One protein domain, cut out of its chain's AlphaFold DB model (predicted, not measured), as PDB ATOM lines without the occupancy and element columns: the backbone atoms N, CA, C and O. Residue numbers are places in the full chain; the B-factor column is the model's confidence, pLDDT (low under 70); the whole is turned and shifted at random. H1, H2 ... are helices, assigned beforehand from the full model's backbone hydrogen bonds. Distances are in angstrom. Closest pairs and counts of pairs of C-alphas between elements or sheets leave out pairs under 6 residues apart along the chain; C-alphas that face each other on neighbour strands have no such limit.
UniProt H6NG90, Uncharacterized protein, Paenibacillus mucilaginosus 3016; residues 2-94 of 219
ATOM      1  N   GLN A   2      11.626  91.466  16.885       71.00
ATOM      2  CA  GLN A   2      10.654  90.934  17.861       71.00
ATOM      3  C   GLN A   2      10.106  89.530  17.520       71.00
ATOM      4  O   GLN A   2      10.178  88.646  18.364       71.00
ATOM      5  N   VAL A   3       9.655  89.276  16.282       79.31
ATOM      6  CA  VAL A   3       9.141  87.949  15.853       79.31
ATOM      7  C   VAL A   3      10.135  86.809  16.113       79.31
ATOM      8  O   VAL A   3       9.755  85.770  16.645       79.31
ATOM      9  N   LEU A   4      11.415  87.018  15.793       83.19
ATOM     10  CA  LEU A   4      12.461  86.017  16.008       83.19
ATOM     11  C   LEU A   4      12.720  85.781  17.499       83.19
ATOM     12  O   LEU A   4      12.857  84.637  17.918       83.19
ATOM     13  N   SER A   5      12.772  86.850  18.300       82.81
ATOM     14  CA  SER A   5      12.996  86.756  19.747       82.81
ATOM     15  C   SER A   5      11.903  85.935  20.427       82.81
ATOM     16  O   SER A   5      12.206  85.024  21.188       82.81
ATOM     17  N   TYR A   6      10.635  86.193  20.094       84.69
ATOM     18  CA  TYR A   6       9.518  85.415  20.627       84.69
ATOM     19  C   TYR A   6       9.540  83.963  20.151       84.69
ATOM     20  O   TYR A   6       9.275  83.066  20.944       84.69
ATOM     21  N   LEU A   7       9.914  83.704  18.896       86.19
ATOM     22  CA  LEU A   7      10.061  82.337  18.402       86.19
ATOM     23  C   LEU A   7      11.189  81.574  19.118       86.19
ATOM     24  O   LEU A   7      11.030  80.393  19.415       86.19
ATOM     25  N   HIS A   8      12.297  82.243  19.443       85.62
ATOM     26  CA  HIS A   8      13.374  81.660  20.248       85.62
ATOM     27  C   HIS A   8      12.873  81.299  21.651       85.62
ATOM     28  O   HIS A   8      13.073  80.173  22.094       85.62
ATOM     29  N   LEU A   9      12.122  82.198  22.297       85.31
ATOM     30  CA  LEU A   9      11.507  81.935  23.603       85.31
ATOM     31  C   LEU A   9      10.526  80.754  23.558       85.31
ATOM     32  O   LEU A   9      10.461  79.981  24.508       85.31
ATOM     33  N   VAL A  10       9.783  80.571  22.458       85.19
ATOM     34  CA  VAL A  10       8.924  79.388  22.263       85.19
ATOM     35  C   VAL A  10       9.755  78.103  22.215       85.19
ATOM     36  O   VAL A  10       9.344  77.107  22.804       85.19
ATOM     37  N   LEU A  11      10.910  78.116  21.541       85.62
ATOM     38  CA  LEU A  11      11.811  76.960  21.476       85.62
ATOM     39  C   LEU A  11      12.476  76.678  22.835       85.62
ATOM     40  O   LEU A  11      12.519  75.525  23.257       85.62
ATOM     41  N   GLU A  12      12.922  77.710  23.555       82.88
ATOM     42  CA  GLU A  12      13.491  77.588  24.910       82.88
ATOM     43  C   GLU A  12      12.466  77.053  25.917       82.88
ATOM     44  O   GLU A  12      12.761  76.154  26.705       82.88
ATOM     45  N   ALA A  13      11.220  77.531  25.843       80.50
ATOM     46  CA  ALA A  13      10.114  77.079  26.685       80.50
ATOM     47  C   ALA A  13       9.705  75.609  26.449       80.50
ATOM     48  O   ALA A  13       8.775  75.124  27.107       80.50
ATOM     49  N   GLN A  14      10.350  74.913  25.503       75.19
ATOM     50  CA  GLN A  14      10.132  73.501  25.192       75.19
ATOM     51  C   GLN A  14      11.263  72.576  25.662       75.19
ATOM     52  O   GLN A  14      11.019  71.378  25.756       75.19
ATOM     53  N   ASP A  15      12.446  73.082  26.029       70.81
ATOM     54  CA  ASP A  15      13.572  72.231  26.457       70.81
ATOM     55  C   ASP A  15      13.375  71.736  27.905       70.81
ATOM     56  O   ASP A  15      13.081  72.539  28.782       70.81
ATOM     57  N   GLU A  16      13.430  70.431  28.178       57.59
ATOM     58  CA  GLU A  16      12.803  69.783  29.358       57.59
ATOM     59  C   GLU A  16      13.618  69.832  30.672       57.59
ATOM     60  O   GLU A  16      13.278  69.149  31.637       57.59
ATOM     61  N   THR A  17      14.704  70.601  30.753       57.88
ATOM     62  CA  THR A  17      15.754  70.316  31.749       57.88
ATOM     63  C   THR A  17      15.698  71.060  33.090       57.88
ATOM     64  O   THR A  17      16.580  70.800  33.901       57.88
ATOM     65  N   ASP A  18      14.718  71.927  33.398       54.56
ATOM     66  CA  ASP A  18      14.664  72.568  34.733       54.56
ATOM     67  C   ASP A  18      13.275  73.075  35.200       54.56
ATOM     68  O   ASP A  18      12.459  73.514  34.392       54.56
ATOM     69  N   ASN A  19      13.061  72.988  36.525       59.97
ATOM     70  CA  ASN A  19      11.948  73.402  37.418       59.97
ATOM     71  C   ASN A  19      10.556  73.789  36.826       59.97
ATOM     72  O   ASN A  19      10.405  74.756  36.081       59.97
ATOM     73  N   ASP A  20       9.501  73.100  37.286       68.31
ATOM     74  CA  ASP A  20       8.116  73.131  36.760       68.31
ATOM     75  C   ASP A  20       7.373  74.477  36.986       68.31
ATOM     76  O   ASP A  20       6.614  74.942  36.133       68.31
ATOM     77  N   GLU A  21       7.629  75.172  38.103       73.25
ATOM     78  CA  GLU A  21       6.883  76.388  38.489       73.25
ATOM     79  C   GLU A  21       7.265  77.621  37.648       73.25
ATOM     80  O   GLU A  21       6.400  78.279  37.066       73.25
ATOM     81  N   SER A  22       8.565  77.886  37.471       70.94
ATOM     82  CA  SER A  22       9.054  79.015  36.661       70.94
ATOM     83  C   SER A  22       8.704  78.877  35.173       70.94
ATOM     84  O   SER A  22       8.508  79.879  34.483       70.94
ATOM     85  N   ARG A  23       8.569  77.647  34.658       71.38
ATOM     86  CA  ARG A  23       8.113  77.404  33.278       71.38
ATOM     87  C   ARG A  23       6.634  77.699  33.097       71.38
ATOM     88  O   ARG A  23       6.253  78.211  32.046       71.38
ATOM     89  N   SER A  24       5.805  77.380  34.087       76.94
ATOM     90  CA  SER A  24       4.376  77.699  34.050       76.94
ATOM     91  C   SER A  24       4.161  79.212  33.941       76.94
ATOM     92  O   SER A  24       3.413  79.682  33.078       76.94
ATOM     93  N   GLU A  25       4.906  79.988  34.732       80.81
ATOM     94  CA  GLU A  25       4.888  81.453  34.675       80.81
ATOM     95  C   GLU A  25       5.401  81.989  33.331       80.81
ATOM     96  O   GLU A  25       4.729  82.812  32.703       80.81
ATOM     97  N   LEU A  26       6.534  81.472  32.838       79.81
ATOM     98  CA  LEU A  26       7.093  81.848  31.535       79.81
ATOM     99  C   LEU A  26       6.107  81.563  30.392       79.81
ATOM    100  O   LEU A  26       5.874  82.427  29.552       79.81
ATOM    101  N   ARG A  27       5.489  80.377  30.365       82.56
ATOM    102  CA  ARG A  27       4.511  79.988  29.334       82.56
ATOM    103  C   ARG A  27       3.254  80.848  29.395       82.56
ATOM    104  O   ARG A  27       2.728  81.214  28.346       82.56
ATOM    105  N   SER A  28       2.790  81.190  30.595       83.88
ATOM    106  CA  SER A  28       1.653  82.094  30.792       83.88
ATOM    107  C   SER A  28       1.957  83.495  30.250       83.88
ATOM    108  O   SER A  28       1.211  84.013  29.416       83.88
ATOM    109  N   SER A  29       3.103  84.068  30.636       85.50
ATOM    110  CA  SER A  29       3.556  85.377  30.150       85.50
ATOM    111  C   SER A  29       3.741  85.385  28.628       85.50
ATOM    112  O   SER A  29       3.198  86.252  27.943       85.50
ATOM    113  N   LEU A  30       4.426  84.373  28.091       87.44
ATOM    114  CA  LEU A  30       4.694  84.227  26.664       87.44
ATOM    115  C   LEU A  30       3.404  84.079  25.849       87.44
ATOM    116  O   LEU A  30       3.276  84.682  24.785       87.44
ATOM    117  N   SER A  31       2.428  83.319  26.352       87.62
ATOM    118  CA  SER A  31       1.121  83.152  25.707       87.62
ATOM    119  C   SER A  31       0.354  84.475  25.599       87.62
ATOM    120  O   SER A  31      -0.221  84.771  24.547       87.62
ATOM    121  N   GLY A  32       0.402  85.309  26.645       87.31
ATOM    122  CA  GLY A  32      -0.169  86.658  26.624       87.31
ATOM    123  C   GLY A  32       0.442  87.518  25.516       87.31
ATOM    124  O   GLY A  32      -0.267  87.962  24.613       87.31
ATOM    125  N   SER A  33       1.770  87.658  25.510       88.06
ATOM    126  CA  SER A  33       2.478  88.454  24.498       88.06
ATOM    127  C   SER A  33       2.286  87.925  23.073       88.06
ATOM    128  O   SER A  33       2.083  88.696  22.139       88.06
ATOM    129  N   LEU A  34       2.301  86.605  22.873       89.81
ATOM    130  CA  LEU A  34       2.057  86.001  21.560       89.81
ATOM    131  C   LEU A  34       0.613  86.185  21.090       89.81
ATOM    132  O   LEU A  34       0.365  86.213  19.887       89.81
ATOM    133  N   THR A  35      -0.350  86.318  22.000       89.75
ATOM    134  CA  THR A  35      -1.729  86.640  21.623       89.75
ATOM    135  C   THR A  35      -1.809  88.055  21.057       89.75
ATOM    136  O   THR A  35      -2.360  88.238  19.972       89.75
ATOM    137  N   GLU A  36      -1.186  89.027  21.726       86.44
ATOM    138  CA  GLU A  36      -1.110  90.420  21.262       86.44
ATOM    139  C   GLU A  36      -0.351  90.545  19.933       86.44
ATOM    140  O   GLU A  36      -0.754  91.281  19.034       86.44
ATOM    141  N   LEU A  37       0.724  89.771  19.767       88.50
ATOM    142  CA  LEU A  37       1.576  89.818  18.580       88.50
ATOM    143  C   LEU A  37       1.058  88.988  17.400       88.50
ATOM    144  O   LEU A  37       1.708  88.982  16.351       88.50
ATOM    145  N   ARG A  38      -0.096  88.315  17.516       89.12
ATOM    146  CA  ARG A  38      -0.647  87.453  16.455       89.12
ATOM    147  C   ARG A  38      -0.620  88.102  15.064       89.12
ATOM    148  O   ARG A  38      -0.114  87.436  14.164       89.12
ATOM    149  N   PRO A  39      -1.064  89.361  14.852       88.44
ATOM    150  CA  PRO A  39      -1.061  89.968  13.517       88.44
ATOM    151  C   PRO A  39       0.336  90.062  12.887       88.44
ATOM    152  O   PRO A  39       0.487  89.936  11.675       88.44
ATOM    153  N   LEU A  40       1.371  90.272  13.706       85.12
ATOM    154  CA  LEU A  40       2.758  90.320  13.243       85.12
ATOM    155  C   LEU A  40       3.293  88.912  12.990       85.12
ATOM    156  O   LEU A  40       3.915  88.658  11.959       85.12
ATOM    157  N   MET A  41       3.029  87.986  13.907       88.56
ATOM    158  CA  MET A  41       3.504  86.611  13.801       88.56
ATOM    159  C   MET A  41       2.917  85.913  12.570       88.56
ATOM    160  O   MET A  41       3.665  85.323  11.800       88.56
ATOM    161  N   THR A  42       1.610  86.028  12.318       89.62
ATOM    162  CA  THR A  42       0.967  85.407  11.145       89.62
ATOM    163  C   THR A  42       1.393  86.043   9.825       89.62
ATOM    164  O   THR A  42       1.417  85.366   8.801       89.62
ATOM    165  N   ARG A  43       1.757  87.330   9.841       89.50
ATOM    166  CA  ARG A  43       2.247  88.045   8.660       89.50
ATOM    167  C   ARG A  43       3.677  87.671   8.280       89.50
ATOM    168  O   ARG A  43       3.980  87.612   7.091       89.50
ATOM    169  N   TYR A  44       4.558  87.486   9.263       89.88
ATOM    170  CA  TYR A  44       6.002  87.372   9.018       89.88
ATOM    171  C   TYR A  44       6.579  85.972   9.234       89.88
ATOM    172  O   TYR A  44       7.665  85.690   8.721       89.88
ATOM    173  N   LEU A  45       5.894  85.086   9.962       91.75
ATOM    174  CA  LEU A  45       6.329  83.697  10.077       91.75
ATOM    175  C   LEU A  45       5.982  82.911   8.805       91.75
ATOM    176  O   LEU A  45       4.936  83.140   8.194       91.75
ATOM    177  N   PRO A  46       6.809  81.921   8.429       93.62
ATOM    178  CA  PRO A  46       6.436  80.953   7.409       93.62
ATOM    179  C   PRO A  46       5.098  80.279   7.746       93.62
ATOM    180  O   PRO A  46       4.896  79.919   8.911       93.62
ATOM    181  N   PRO A  47       4.216  80.016   6.760       91.38
ATOM    182  CA  PRO A  47       2.873  79.492   7.014       91.38
ATOM    183  C   PRO A  47       2.841  78.237   7.897       91.38
ATOM    184  O   PRO A  47       2.011  78.142   8.791       91.38
ATOM    185  N   GLY A  48       3.783  77.304   7.712       91.25
ATOM    186  CA  GLY A  48       3.860  76.089   8.533       91.25
ATOM    187  C   GLY A  48       4.154  76.362  10.012       91.25
ATOM    188  O   GLY A  48       3.536  75.753  10.881       91.25
ATOM    189  N   ILE A  49       5.042  77.316  10.307       93.88
ATOM    190  CA  ILE A  49       5.368  77.723  11.683       93.88
ATOM    191  C   ILE A  49       4.210  78.543  12.264       93.88
ATOM    192  O   ILE A  49       3.801  78.315  13.401       93.88
ATOM    193  N   ALA A  50       3.628  79.448  11.470       93.00
ATOM    194  CA  ALA A  50       2.478  80.250  11.873       93.00
ATOM    195  C   ALA A  50       1.276  79.375  12.255       93.00
ATOM    196  O   ALA A  50       0.677  79.602  13.300       93.00
ATOM    197  N   SER A  51       0.953  78.345  11.466       92.12
ATOM    198  CA  SER A  51      -0.128  77.401  11.779       92.12
ATOM    199  C   SER A  51       0.201  76.479  12.954       92.12
ATOM    200  O   SER A  51      -0.703  76.074  13.682       92.12
ATOM    201  N   ALA A  52       1.477  76.148  13.175       92.94
ATOM    202  CA  ALA A  52       1.884  75.393  14.359       92.94
ATOM    203  C   ALA A  52       1.700  76.209  15.649       92.94
ATOM    204  O   ALA A  52       1.316  75.632  16.673       92.94
ATOM    205  N   LEU A  53       1.948  77.522  15.570       93.44
ATOM    206  CA  LEU A  53       1.763  78.487  16.649       93.44
ATOM    207  C   LEU A  53       0.286  78.852  16.861       93.44
ATOM    208  O   LEU A  53      -0.176  78.876  17.994       93.44
ATOM    209  N   TYR A  54      -0.462  79.098  15.786       93.81
ATOM    210  CA  TYR A  54      -1.871  79.494  15.804       93.81
ATOM    211  C   TYR A  54      -2.698  78.514  14.961       93.81
ATOM    212  O   TYR A  54      -2.916  78.743  13.770       93.81
ATOM    213  N   PRO A  55      -3.170  77.404  15.557       90.44
ATOM    214  CA  PRO A  55      -3.866  76.355  14.811       90.44
ATOM    215  C   PRO A  55      -5.256  76.780  14.313       90.44
ATOM    216  O   PRO A  55      -5.789  76.175  13.387       90.44
ATOM    217  N   ALA A  56      -5.845  77.812  14.923       90.50
ATOM    218  CA  ALA A  56      -7.089  78.438  14.496       90.50
ATOM    219  C   ALA A  56      -7.077  79.938  14.833       90.50
ATOM    220  O   ALA A  56      -6.304  80.380  15.690       90.50
ATOM    221  N   GLU A  57      -7.950  80.701  14.174       83.94
ATOM    222  CA  GLU A  57      -8.018  82.168  14.248       83.94
ATOM    223  C   GLU A  57      -8.155  82.691  15.687       83.94
ATOM    224  O   GLU A  57      -7.383  83.563  16.081       83.94
ATOM    225  N   ASP A  58      -9.003  82.052  16.499       86.19
ATOM    226  CA  ASP A  58      -9.277  82.439  17.894       86.19
ATOM    227  C   ASP A  58      -8.611  81.531  18.944       86.19
ATOM    228  O   ASP A  58      -8.755  81.738  20.149       86.19
ATOM    229  N   ALA A  59      -7.889  80.490  18.516       88.19
ATOM    230  CA  ALA A  59      -7.230  79.582  19.453       88.19
ATOM    231  C   ALA A  59      -5.999  80.254  20.080       88.19
ATOM    232  O   ALA A  59      -5.253  80.912  19.349       88.19
ATOM    233  N   PRO A  60      -5.728  80.072  21.387       88.38
ATOM    234  CA  PRO A  60      -4.519  80.601  22.015       88.38
ATOM    235  C   PRO A  60      -3.249  80.051  21.338       88.38
ATOM    236  O   PRO A  60      -3.299  78.974  20.733       88.38
ATOM    237  N   PRO A  61      -2.114  80.771  21.425       91.56
ATOM    238  CA  PRO A  61      -0.856  80.295  20.872       91.56
ATOM    239  C   PRO A  61      -0.469  78.956  21.501       91.56
ATOM    240  O   PRO A  61      -0.478  78.785  22.722       91.56
ATOM    241  N   ARG A  62      -0.111  77.999  20.652       90.38
ATOM    242  CA  ARG A  62       0.330  76.673  21.061       90.38
ATOM    243  C   ARG A  62       1.838  76.689  21.285       90.38
ATOM    244  O   ARG A  62       2.584  77.077  20.391       90.38
ATOM    245  N   LEU A  63       2.275  76.247  22.463       88.06
ATOM    246  CA  LEU A  63       3.684  76.242  22.889       88.06
ATOM    247  C   LEU A  63       4.262  74.827  23.039       88.06
ATOM    248  O   LEU A  63       5.376  74.657  23.519       88.06
ATOM    249  N   ASP A  64       3.478  73.805  22.727       86.81
ATOM    250  CA  ASP A  64       3.817  72.385  22.701       86.81
ATOM    251  C   ASP A  64       3.925  71.936  21.241       86.81
ATOM    252  O   ASP A  64       2.949  71.537  20.605       86.81
ATOM    253  N   TRP A  65       5.113  72.096  20.661       88.38
ATOM    254  CA  TRP A  65       5.346  71.752  19.263       88.38
ATOM    255  C   TRP A  65       5.895  70.341  19.130       88.38
ATOM    256  O   TRP A  65       6.749  69.895  19.899       88.38
ATOM    257  N   ASP A  66       5.422  69.638  18.104       89.81
ATOM    258  CA  ASP A  66       6.051  68.390  17.703       89.81
ATOM    259  C   ASP A  66       7.481  68.636  17.183       89.81
ATOM    260  O   ASP A  66       7.920  69.770  16.965       89.81
ATOM    261  N   ALA A  67       8.242  67.552  17.024       90.38
ATOM    262  CA  ALA A  67       9.623  67.638  16.556       90.38
ATOM    263  C   ALA A  67       9.730  68.314  15.178       90.38
ATOM    264  O   ALA A  67      10.629  69.119  14.966       90.38
ATOM    265  N   ALA A  68       8.782  68.061  14.271       91.19
ATOM    266  CA  ALA A  68       8.820  68.624  12.925       91.19
ATOM    267  C   ALA A  68       8.644  70.152  12.933       91.19
ATOM    268  O   ALA A  68       9.374  70.861  12.241       91.19
ATOM    269  N   ALA A  69       7.708  70.672  13.729       91.12
ATOM    270  CA  ALA A  69       7.494  72.104  13.892       91.12
ATOM    271  C   ALA A  69       8.679  72.785  14.596       91.12
ATOM    272  O   ALA A  69       9.090  73.869  14.174       91.12
ATOM    273  N   ARG A  70       9.271  72.138  15.610       91.19
ATOM    274  CA  ARG A  70      10.502  72.620  16.258       91.19
ATOM    275  C   ARG A  70      11.669  72.713  15.282       91.19
ATOM    276  O   ARG A  70      12.290  73.768  15.196       91.19
ATOM    277  N   ASP A  71      11.930  71.652  14.524       92.50
ATOM    278  CA  ASP A  71      13.036  71.605  13.566       92.50
ATOM    279  C   ASP A  71      12.854  72.648  12.458       92.50
ATOM    280  O   ASP A  71      13.795  73.365  12.111       92.50
ATOM    281  N   ALA A  72      11.629  72.797  11.940       93.19
ATOM    282  CA  ALA A  72      11.310  73.810  10.939       93.19
ATOM    283  C   ALA A  72      11.540  75.235  11.467       93.19
ATOM    284  O   ALA A  72      12.125  76.068  10.771       93.19
ATOM    285  N   ALA A  73      11.116  75.515  12.700       92.94
ATOM    286  CA  ALA A  73      11.322  76.811  13.331       92.94
ATOM    287  C   ALA A  73      12.789  77.092  13.650       92.94
ATOM    288  O   ALA A  73      13.267  78.182  13.350       92.94
ATOM    289  N   ALA A  74      13.523  76.115  14.183       91.94
ATOM    290  CA  ALA A  74      14.951  76.245  14.445       91.94
ATOM    291  C   ALA A  74      15.741  76.494  13.150       91.94
ATOM    292  O   ALA A  74      16.573  77.403  13.097       91.94
ATOM    293  N   ALA A  75      15.438  75.750  12.080       93.88
ATOM    294  CA  ALA A  75      16.053  75.944  10.769       93.88
ATOM    295  C   ALA A  75      15.749  77.335  10.194       93.88
ATOM    296  O   ALA A  75      16.651  78.005   9.687       93.88
ATOM    297  N   TRP A  76      14.502  77.800  10.311       94.31
ATOM    298  CA  TRP A  76      14.126  79.144   9.877       94.31
ATOM    299  C   TRP A  76      14.830  80.234  10.694       94.31
ATOM    300  O   TRP A  76      15.386  81.160  10.108       94.31
ATOM    301  N   CYS A  77      14.882  80.101  12.024       91.75
ATOM    302  CA  CYS A  77      15.610  81.022  12.897       91.75
ATOM    303  C   CYS A  77      17.094  81.106  12.523       91.75
ATOM    304  O   CYS A  77      17.652  82.201  12.450       91.75
ATOM    305  N   ALA A  78      17.729  79.959  12.266       91.81
ATOM    306  CA  ALA A  78      19.130  79.894  11.869       91.81
ATOM    307  C   ALA A  78      19.373  80.560  10.506       91.81
ATOM    308  O   ALA A  78      20.314  81.340  10.370       91.81
ATOM    309  N   ALA A  79      18.508  80.301   9.520       93.62
ATOM    310  CA  ALA A  79      18.583  80.937   8.207       93.62
ATOM    311  C   ALA A  79      18.405  82.459   8.308       93.62
ATOM    312  O   ALA A  79      19.243  83.211   7.816       93.62
ATOM    313  N   TRP A  80      17.377  82.915   9.031       91.12
ATOM    314  CA  TRP A  80      17.127  84.339   9.248       91.12
ATOM    315  C   TRP A  80      18.301  85.017   9.956       91.12
ATOM    316  O   TRP A  80      18.727  86.098   9.557       91.12
ATOM    317  N   LYS A  81      18.874  84.373  10.982       90.56
ATOM    318  CA  LYS A  81      20.059  84.888  11.676       90.56
ATOM    319  C   LYS A  81      21.266  84.991  10.743       90.56
ATOM    320  O   LYS A  81      21.976  85.989  10.798       90.56
ATOM    321  N   ALA A  82      21.498  83.997   9.890       93.75
ATOM    322  CA  ALA A  82      22.592  84.038   8.924       93.75
ATOM    323  C   ALA A  82      22.425  85.191   7.919       93.75
ATOM    324  O   ALA A  82      23.401  85.893   7.631       93.75
ATOM    325  N   ASP A  83      21.201  85.416   7.436       93.06
ATOM    326  CA  ASP A  83      20.868  86.534   6.549       93.06
ATOM    327  C   ASP A  83      21.046  87.886   7.247       93.06
ATOM    328  O   ASP A  83      21.661  88.794   6.686       93.06
ATOM    329  N   TRP A  84      20.584  88.007   8.493       89.06
ATOM    330  CA  TRP A  84      20.768  89.206   9.310       89.06
ATOM    331  C   TRP A  84      22.248  89.505   9.562       89.06
ATOM    332  O   TRP A  84      22.716  90.604   9.276       89.06
ATOM    333  N   ASP A  85      23.019  88.513  10.015       92.12
ATOM    334  CA  ASP A  85      24.450  88.675  10.271       92.12
ATOM    335  C   ASP A  85      25.195  89.053   8.975       92.12
ATOM    336  O   ASP A  85      26.156  89.824   9.005       92.12
ATOM    337  N   ARG A  86      24.757  88.537   7.816       94.94
ATOM    338  CA  ARG A  86      25.277  88.942   6.504       94.94
ATOM    339  C   ARG A  86      24.939  90.397   6.182       94.94
ATOM    340  O   ARG A  86      25.831  91.109   5.727       94.94
ATOM    341  N   ALA A  87      23.705  90.835   6.413       89.94
ATOM    342  CA  ALA A  87      23.296  92.220   6.197       89.94
ATOM    343  C   ALA A  87      24.078  93.188   7.101       89.94
ATOM    344  O   ALA A  87      24.599  94.188   6.613       89.94
ATOM    345  N   CYS A  88      24.258  92.854   8.384       88.44
ATOM    346  CA  CYS A  88      25.075  93.641   9.309       88.44
ATOM    347  C   CYS A  88      26.532  93.748   8.847       88.44
ATOM    348  O   CYS A  88      27.100  94.839   8.874       88.44
ATOM    349  N   ARG A  89      27.137  92.638   8.395       92.75
ATOM    350  CA  ARG A  89      28.501  92.665   7.840       92.75
ATOM    351  C   ARG A  89      28.591  93.554   6.608       92.75
ATOM    352  O   ARG A  89      29.472  94.401   6.563       92.75
ATOM    353  N   LEU A  90      27.667  93.407   5.658       92.06
ATOM    354  CA  LEU A  90      27.658  94.220   4.444       92.06
ATOM    355  C   LEU A  90      27.497  95.712   4.767       92.06
ATOM    356  O   LEU A  90      28.231  96.528   4.233       92.06
ATOM    357  N   SER A  91      26.584  96.063   5.676       87.12
ATOM    358  CA  SER A  91      26.398  97.446   6.137       87.12
ATOM    359  C   SER A  91      27.682  98.017   6.752       87.12
ATOM    360  O   SER A  91      28.106  99.124   6.414       87.12
ATOM    361  N   HIS A  92      28.358  97.234   7.598       88.44
ATOM    362  CA  HIS A  92      29.628  97.634   8.197       88.44
ATOM    363  C   HIS A  92      30.752  97.788   7.159       88.44
ATOM    364  O   HIS A  92      31.478  98.778   7.187       88.44
ATOM    365  N   GLU A  93      30.880  96.845   6.223       92.62
ATOM    366  CA  GLU A  93      31.850  96.901   5.122       92.62
ATOM    367  C   GLU A  93      31.618  98.122   4.224       92.62
ATOM    368  O   GLU A  93      32.575  98.819   3.884       92.62
ATOM    369  N   THR A  94      30.359  98.433   3.901       89.94
ATOM    370  CA  THR A  94      29.990  99.645   3.160       89.94
ATOM    371  C   THR A  94      30.468 100.891   3.897       89.94
ATOM    372  O   THR A  94      31.175 101.702   3.299       89.94
TER     373      THR A  94
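This is residues 2 to 94 of the 219 residues of an uncharacterized protein of Paenibacillus mucilaginosus 3016 (UniProt H6NG90). A small body of helices has H1 in its middle, with H2 on one side of it, the first half of the long helix H5 on another and H3 set crosswise near its beginning; H5 then runs on out of the body, and its residues 82 to 94 stick out as an arm. H4 packs on the first turns of H5, and a long loop, residues 54 to 66, leads from H4 to H5. The printed part has 93 residues with five named helices, H1 to H5 in chain order, and no named strand; its class is all helix. It is only just compact, close to loose, with a radius of gyration of the C-alphas of 14.6 A and spans of 47 by 32 by 24 A.

H1 is residues 2 to 12, 15.4 A long, beginning at C-alpha 2 (10.654, 90.934, 17.861). H2, residues 20 to 36, is 25.0 A long. H3 is residues 38 to 44 and H4 residues 47 to 53. H5, residues 67 to 94, is 40.2 A long and ends at C-alpha 94 (29.990, 99.645, 3.160).

H1 is the hub. With H2 it forms a helical hairpin, at a shallow tilt of 26 degrees, opposite ways; the closest C-alphas, of Tyr 6 and Leu 34, are 7.5 A apart. H3 only just touches H1, with 3 pairs of C-alphas within 8 A, the closest those of Val 3 and Met 41 at 6.1 A, about perpendicular at 78 degrees. H5 touches H1 with residues 70 to 77 alone, at a steep tilt of 42 degrees, the closest C-alphas being those of Leu 4 and Cys 77, 6.7 A. H4 touches H5 at a steep tilt of 63 degrees, the closest C-alphas being those of Ile 49 and Ala 73, 6.2 A. H2 and H5 are apart. In H1, H2, H3, H4 and H5 every O i to N i+4 pair is within hydrogen-bond range.

The farthest C-alphas, of Glu 21 and Thr 94, are 48.2 A apart. The printed part has no cut; the link from H4 to H5 is long. Residues 16 to 20 have pLDDT under 70.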